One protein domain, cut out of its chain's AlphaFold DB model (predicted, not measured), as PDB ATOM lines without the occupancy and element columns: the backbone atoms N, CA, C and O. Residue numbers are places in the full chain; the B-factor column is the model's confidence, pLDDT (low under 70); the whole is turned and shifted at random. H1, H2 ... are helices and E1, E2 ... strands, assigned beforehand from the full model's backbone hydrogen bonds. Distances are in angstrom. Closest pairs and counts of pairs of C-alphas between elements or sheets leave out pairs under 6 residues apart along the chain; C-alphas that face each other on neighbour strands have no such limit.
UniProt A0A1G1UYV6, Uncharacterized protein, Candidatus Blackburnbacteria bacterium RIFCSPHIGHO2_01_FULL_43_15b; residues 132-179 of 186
ATOM      1  N   MET A 132      30.918   8.005  41.163       90.31
ATOM      2  CA  MET A 132      29.513   8.201  40.795       90.31
ATOM      3  C   MET A 132      29.217   7.354  39.561       90.31
ATOM      4  O   MET A 132      29.966   7.454  38.583       90.31
ATOM      5  N   ALA A 133      28.184   6.524  39.629       90.19
ATOM      6  CA  ALA A 133      27.664   5.777  38.490       90.19
ATOM      7  C   ALA A 133      26.746   6.647  37.619       90.19
ATOM      8  O   ALA A 133      26.344   7.746  38.014       90.19
ATOM      9  N   LEU A 134      26.446   6.169  36.410       89.88
ATOM     10  CA  LEU A 134      25.613   6.866  35.426       89.88
ATOM     11  C   LEU A 134      24.173   7.088  35.895       89.88
ATOM     12  O   LEU A 134      23.548   8.062  35.481       89.88
ATOM     13  N   ASP A 135      23.661   6.219  36.760       86.56
ATOM     14  CA  ASP A 135      22.333   6.343  37.361       86.56
ATOM     15  C   ASP A 135      22.298   7.264  38.596       86.56
ATOM     16  O   ASP A 135      21.237   7.516  39.167       86.56
ATOM     17  N   GLY A 136      23.456   7.813  38.984       86.69
ATOM     18  CA  GLY A 136      23.610   8.704  40.127       86.69
ATOM     19  C   GLY A 136      23.957   8.002  41.441       86.69
ATOM     20  O   GLY A 136      24.091   8.681  42.465       86.69
ATOM     21  N   HIS A 137      24.156   6.682  41.460       85.12
ATOM     22  CA  HIS A 137      24.573   5.990  42.674       85.12
ATOM     23  C   HIS A 137      26.026   6.293  43.071       85.12
ATOM     24  O   HIS A 137      26.929   6.440  42.245       85.12
ATOM     25  N   LYS A 138      26.268   6.341  44.389       87.38
ATOM     26  CA  LYS A 138      27.614   6.422  44.976       87.38
ATOM     27  C   LYS A 138      28.195   5.022  45.143       87.38
ATOM     28  O   LYS A 138      27.626   4.199  45.857       87.38
ATOM     29  N   CYS A 139      29.328   4.768  44.513       86.19
ATOM     30  CA  CYS A 139      30.070   3.515  44.564       86.19
ATOM     31  C   CYS A 139      31.330   3.670  45.422       86.19
ATOM     32  O   CYS A 139      32.027   4.694  45.366       86.19
ATOM     33  N   ASP A 140      31.630   2.637  46.199       83.19
ATOM     34  CA  ASP A 140      32.769   2.596  47.115       83.19
ATOM     35  C   ASP A 140      34.057   2.190  46.397       83.19
ATOM     36  O   ASP A 140      35.159   2.555  46.818       83.19
ATOM     37  N   SER A 141      33.913   1.518  45.256       85.50
ATOM     38  CA  SER A 141      34.999   1.115  44.376       85.50
ATOM     39  C   SER A 141      34.733   1.473  42.910       85.50
ATOM     40  O   SER A 141      33.600   1.662  42.466       85.50
ATOM     41  N   LEU A 142      35.810   1.550  42.122       84.94
ATOM     42  CA  LEU A 142      35.714   1.700  40.668       84.94
ATOM     43  C   LEU A 142      35.021   0.491  40.022       84.94
ATOM     44  O   LEU A 142      34.303   0.661  39.041       84.94
ATOM     45  N   ALA A 143      35.238  -0.709  40.572       87.44
ATOM     46  CA  ALA A 143      34.633  -1.946  40.089       87.44
ATOM     47  C   ALA A 143      33.107  -1.913  40.233       87.44
ATOM     48  O   ALA A 143      32.410  -2.193  39.265       87.44
ATOM     49  N   GLU A 144      32.593  -1.473  41.386       88.62
ATOM     50  CA  GLU A 144      31.156  -1.244  41.573       88.62
ATOM     51  C   GLU A 144      30.607  -0.261  40.548       88.62
ATOM     52  O   GLU A 144      29.601  -0.562  39.922       88.62
ATOM     53  N   ARG A 145      31.284   0.874  40.315       91.25
ATOM     54  CA  ARG A 145      30.834   1.827  39.291       91.25
ATOM     55  C   ARG A 145      30.751   1.166  37.913       91.25
ATOM     56  O   ARG A 145      29.788   1.377  37.196       91.25
ATOM     57  N   ILE A 146      31.758   0.378  37.535       91.69
ATOM     58  CA  ILE A 146      31.782  -0.309  36.235       91.69
ATOM     59  C   ILE A 146      30.616  -1.300  36.109       91.69
ATOM     60  O   ILE A 146      29.995  -1.367  35.050       91.69
ATOM     61  N   ILE A 147      30.323  -2.061  37.166       91.06
ATOM     62  CA  ILE A 147      29.214  -3.025  37.193       91.06
ATOM     63  C   ILE A 147      27.867  -2.296  37.111       91.06
ATOM     64  O   ILE A 147      27.023  -2.670  36.298       91.06
ATOM     65  N   ASP A 148      27.690  -1.240  37.901       91.31
ATOM     66  CA  ASP A 148      26.491  -0.398  37.927       91.31
ATOM     67  C   ASP A 148      26.233   0.241  36.550       91.31
ATOM     68  O   ASP A 148      25.197  -0.003  35.928       91.31
ATOM     69  N   ASP A 149      27.246   0.911  35.984       93.19
ATOM     70  CA  ASP A 149      27.191   1.511  34.648       93.19
ATOM     71  C   ASP A 149      26.812   0.473  33.579       93.19
ATOM     72  O   ASP A 149      26.074   0.775  32.637       93.19
ATOM     73  N   TRP A 150      27.317  -0.758  33.699       93.38
ATOM     74  CA  TRP A 150      26.996  -1.849  32.780       93.38
ATOM     75  C   TRP A 150      25.537  -2.306  32.908       93.38
ATOM     76  O   TRP A 150      24.860  -2.471  31.886       93.38
ATOM     77  N   LEU A 151      25.032  -2.467  34.137       91.44
ATOM     78  CA  LEU A 151      23.639  -2.835  34.408       91.44
ATOM     79  C   LEU A 151      22.683  -1.741  33.917       91.44
ATOM     80  O   LEU A 151      21.711  -2.039  33.215       91.44
ATOM     81  N   PHE A 152      23.004  -0.477  34.202       90.62
ATOM     82  CA  PHE A 152      22.228   0.684  33.779       90.62
ATOM     83  C   PHE A 152      22.146   0.797  32.252       90.62
ATOM     84  O   PHE A 152      21.055   0.900  31.690       90.62
ATOM     85  N   ARG A 153      23.281   0.683  31.546       92.44
ATOM     86  CA  ARG A 153      23.324   0.732  30.070       92.44
ATOM     87  C   ARG A 153      22.484  -0.361  29.413       92.44
ATOM     88  O   ARG A 153      21.924  -0.138  28.343       92.44
ATOM     89  N   ARG A 154      22.383  -1.532  30.044       90.56
ATOM     90  CA  ARG A 154      21.556  -2.653  29.571       90.56
ATOM     91  C   ARG A 154      20.107  -2.588  30.044       90.56
ATOM     92  O   ARG A 154      19.340  -3.494  29.730       90.56
ATOM     93  N   LYS A 155      19.725  -1.528  30.765       89.62
ATOM     94  CA  LYS A 155      18.395  -1.352  31.360       89.62
ATOM     95  C   LYS A 155      18.006  -2.538  32.255       89.62
ATOM     96  O   LYS A 155      16.837  -2.910  32.323       89.62
ATOM     97  N   ILE A 156      18.990  -3.149  32.918       88.44
ATOM     98  CA  ILE A 156      18.764  -4.245  33.858       88.44
ATOM     99  C   ILE A 156      18.431  -3.615  35.217       88.44
ATOM    100  O   ILE A 156      19.288  -2.932  35.792       88.44
ATOM    101  N   PRO A 157      17.207  -3.813  35.742       88.50
ATOM    102  CA  PRO A 157      16.846  -3.297  37.051       88.50
ATOM    103  C   PRO A 157      17.678  -4.015  38.109       88.50
ATOM    104  O   PRO A 157      17.695  -5.246  38.180       88.50
ATOM    105  N   HIS A 158      18.373  -3.236  38.924       89.44
ATOM    106  CA  HIS A 158      19.204  -3.744  39.997       89.44
ATOM    107  C   HIS A 158      19.056  -2.856  41.231       89.44
ATOM    108  O   HIS A 158      18.713  -1.678  41.141       89.44
ATOM    109  N   LYS A 159      19.276  -3.450  42.398       88.38
ATOM    110  CA  LYS A 159      19.242  -2.784  43.702       88.38
ATOM    111  C   LYS A 159      20.614  -2.919  44.353       88.38
ATOM    112  O   LYS A 159      21.306  -3.907  44.116       88.38
ATOM    113  N   ARG A 160      20.996  -1.952  45.184       86.69
ATOM    114  CA  ARG A 160      22.312  -1.905  45.838       86.69
ATOM    115  C   ARG A 160      22.212  -1.883  47.353       86.69
ATOM    116  O   ARG A 160      21.186  -1.486  47.901       86.69
ATOM    117  N   ASN A 161      23.313  -2.251  48.006       84.19
ATOM    118  CA  ASN A 161      23.501  -2.185  49.455       84.19
ATOM    119  C   ASN A 161      22.383  -2.887  50.246       84.19
ATOM    120  O   ASN A 161      21.805  -2.317  51.175       84.19
ATOM    121  N   ILE A 162      22.055  -4.124  49.866       84.56
ATOM    122  CA  ILE A 162      20.933  -4.860  50.462       84.56
ATOM    123  C   ILE A 162      21.429  -5.729  51.616       84.56
ATOM    124  O   ILE A 162      22.283  -6.584  51.392       84.56
ATOM    125  N   PRO A 163      20.902  -5.565  52.841       82.75
ATOM    126  CA  PRO A 163      21.282  -6.419  53.959       82.75
ATOM    127  C   PRO A 163      20.827  -7.862  53.708       82.75
ATOM    128  O   PRO A 163      19.654  -8.111  53.431       82.75
ATOM    129  N   LEU A 164      21.754  -8.814  53.829       73.31
ATOM    130  CA  LEU A 164      21.489 -10.245  53.647       73.31
ATOM    131  C   LEU A 164      20.696 -10.855  54.802       73.31
ATOM    132  O   LEU A 164      19.956 -11.820  54.609       73.31
ATOM    133  N   PHE A 165      20.834 -10.294  56.003       74.94
ATOM    134  CA  PHE A 165      20.210 -10.822  57.209       74.94
ATOM    135  C   PHE A 165      19.348  -9.773  57.920       74.94
ATOM    136  O   PHE A 165      19.658  -8.578  57.892       74.94
ATOM    137  N   PRO A 166      18.290 -10.209  58.630       68.62
ATOM    138  CA  PRO A 166      17.601  -9.362  59.594       68.62
ATOM    139  C   PRO A 166      18.592  -8.825  60.633       68.62
ATOM    140  O   PRO A 166      19.518  -9.535  61.043       68.62
ATOM    141  N   LYS A 167      18.380  -7.577  61.072       58.78
ATOM    142  CA  LYS A 167      19.250  -6.878  62.032       58.78
ATOM    143  C   LYS A 167      19.639  -7.791  63.204       58.78
ATOM    144  O   LYS A 167      18.770  -8.300  63.908       58.78
ATOM    145  N   GLY A 168      20.947  -7.949  63.424       59.62
ATOM    146  CA  GLY A 168      21.500  -8.599  64.618       59.62
ATOM    147  C   GLY A 168      22.136  -9.977  64.424       59.62
ATOM    148  O   GLY A 168      22.610 -10.531  65.412       59.62
ATOM    149  N   LYS A 169      22.176 -10.536  63.202       61.38
ATOM    150  CA  LYS A 169      22.896 -11.799  62.946       61.38
ATOM    151  C   LYS A 169      24.256 -11.633  62.271       61.38
ATOM    152  O   LYS A 169      25.160 -12.298  62.747       61.38
ATOM    153  N   LEU A 170      24.412 -10.756  61.274       57.81
ATOM    154  CA  LEU A 170      25.672 -10.388  60.594       57.81
ATOM    155  C   LEU A 170      25.398  -9.148  59.706       57.81
ATOM    156  O   LEU A 170      24.373  -9.123  59.027       57.81
ATOM    157  N   ASP A 171      26.287  -8.146  59.689       61.91
ATOM    158  CA  ASP A 171      26.175  -6.929  58.847       61.91
ATOM    159  C   ASP A 171      26.647  -7.181  57.401       61.91
ATOM    160  O   ASP A 171      27.379  -6.389  56.807       61.91
ATOM    161  N   GLU A 172      26.286  -8.329  56.835       73.00
ATOM    162  CA  GLU A 172      26.635  -8.654  55.455       73.00
ATOM    163  C   GLU A 172      25.657  -7.964  54.501       73.00
ATOM    164  O   GLU A 172      24.435  -8.092  54.619       73.00
ATOM    165  N   VAL A 173      26.214  -7.203  53.563       80.12
ATOM    166  CA  VAL A 173      25.476  -6.387  52.603       80.12
ATOM    167  C   VAL A 173      25.834  -6.862  51.198       80.12
ATOM    168  O   VAL A 173      27.009  -6.947  50.855       80.12
ATOM    169  N   LEU A 174      24.825  -7.184  50.390       82.69
ATOM    170  CA  LEU A 174      24.981  -7.429  48.960       82.69
ATOM    171  C   LEU A 174      25.242  -6.110  48.238       82.69
ATOM    172  O   LEU A 174      24.429  -5.182  48.321       82.69
ATOM    173  N   ASP A 175      26.323  -6.073  47.463       83.56
ATOM    174  CA  ASP A 175      26.663  -4.920  46.626       83.56
ATOM    175  C   ASP A 175      25.602  -4.681  45.542       83.56
ATOM    176  O   ASP A 175      25.187  -3.541  45.323       83.56
ATOM    177  N   PHE A 176      25.124  -5.763  44.912       87.56
ATOM    178  CA  PHE A 176      24.113  -5.753  43.854       87.56
ATOM    179  C   PHE A 176      23.133  -6.923  44.009       87.56
ATOM    180  O   PHE A 176      23.542  -8.070  44.186       87.56
ATOM    181  N   LEU A 177      21.838  -6.646  43.865       88.06
ATOM    182  CA  LEU A 177      20.780  -7.637  43.680       88.06
ATOM    183  C   LEU A 177      20.117  -7.399  42.331       88.06
ATOM    184  O   LEU A 177      19.640  -6.298  42.047       88.06
ATOM    185  N   ILE A 178      20.060  -8.452  41.526       88.62
ATOM    186  CA  ILE A 178      19.373  -8.454  40.243       88.62
ATOM    187  C   ILE A 178      18.203  -9.430  40.373       88.62
ATOM    188  O   ILE A 178      18.410 -10.628  40.550       88.62
ATOM    189  N   ASP A 179      16.973  -8.917  40.297       80.00
ATOM    190  CA  ASP A 179      15.757  -9.705  40.556       80.00
ATOM    191  C   ASP A 179      15.461 -10.741  39.446       80.00
ATOM    192  O   ASP A 179      14.635 -11.634  39.630       80.00
TER     193      ASP A 179
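What this domain is: This is residues 132 to 179 of the 186 residues of an uncharacterized protein of Candidatus Blackburnbacteria bacterium RIFCSPHIGHO2_01_FULL_43_15b (UniProt A0A1G1UYV6). A single helix, H1, sits at one end of an elongated model, and a two-stranded hairpin of E1 and E2 leads away from it, with the loop of residues 164 to 172 at the other end. H1 meets the hairpin only loosely, and residues 132 to 141 form a loop beside the helix before it begins. The printed part has 48 residues, with one named helix and two named strands in the order H1, E1, E2; the sheet has the order E1 - E2 and is antiparallel. The class is mixed, helices and strands, with 12 residues in the helix and 12 in the strands. The whole is only just loose, close to compact, with a radius of gyration of the C-alphas of 11.8 A, and it spans 35 by 22 by 15 A.

How they stand to each other: Residues 132 to 141 hold no named helix or strand and lead to H1, residues 142 to 153. In H1 every O i to N i+4 pair is within hydrogen-bond range. A tight link of 4 residues joins H1 to E1, residues 158 to 163. The closest C-alphas of H1 and E1 are those of Leu 151 and His 158, 7.2 A apart. E1 and E2, residues 173 to 178, form a hairpin: they are antiparallel neighbours, with 153 degrees between their N-to-C directions. The C-alphas of His 158 and Ile 178 face each other at 4.7 A, and those of Pro 163 and Val 173 at 4.4 A. Between the strands, N 159 and O 177 are within hydrogen-bond range at 2.9 A, and N 174 and O 162 at 2.8 A. The closest C-alphas of H1 and E2 are those of Glu 144 and Asp 175, 7.7 A apart, and the centres of these two elements are 12.4 A apart.

Where its parts are: The printed part begins with C-alpha 132 at (29.513, 8.201, 40.795). H1 runs from Leu 142, C-alpha at (35.714, 1.700, 40.668), to Arg 153, and measures 16.3 A from first to last C-alpha. E1 runs from His 158 to Pro 163 over 14.4 A. E2 runs from Val 173 to Ile 178 over 13.9 A and ends with C-alpha 178 at (19.373, -8.454, 40.243).

The domain as a whole: The two C-alphas farthest apart are those of Arg 153 and Gly 168, at 35.8 A, and the first and last printed C-alphas, Met 132 and Asp 179, are 22.6 A apart. The printed part has no cut. The link from E1 to E2 is short, with 9 residues, and no link is long. The mean pLDDT of the printed part is 83.6; residues 166 to 171, within the link from E1 to E2, are under 70.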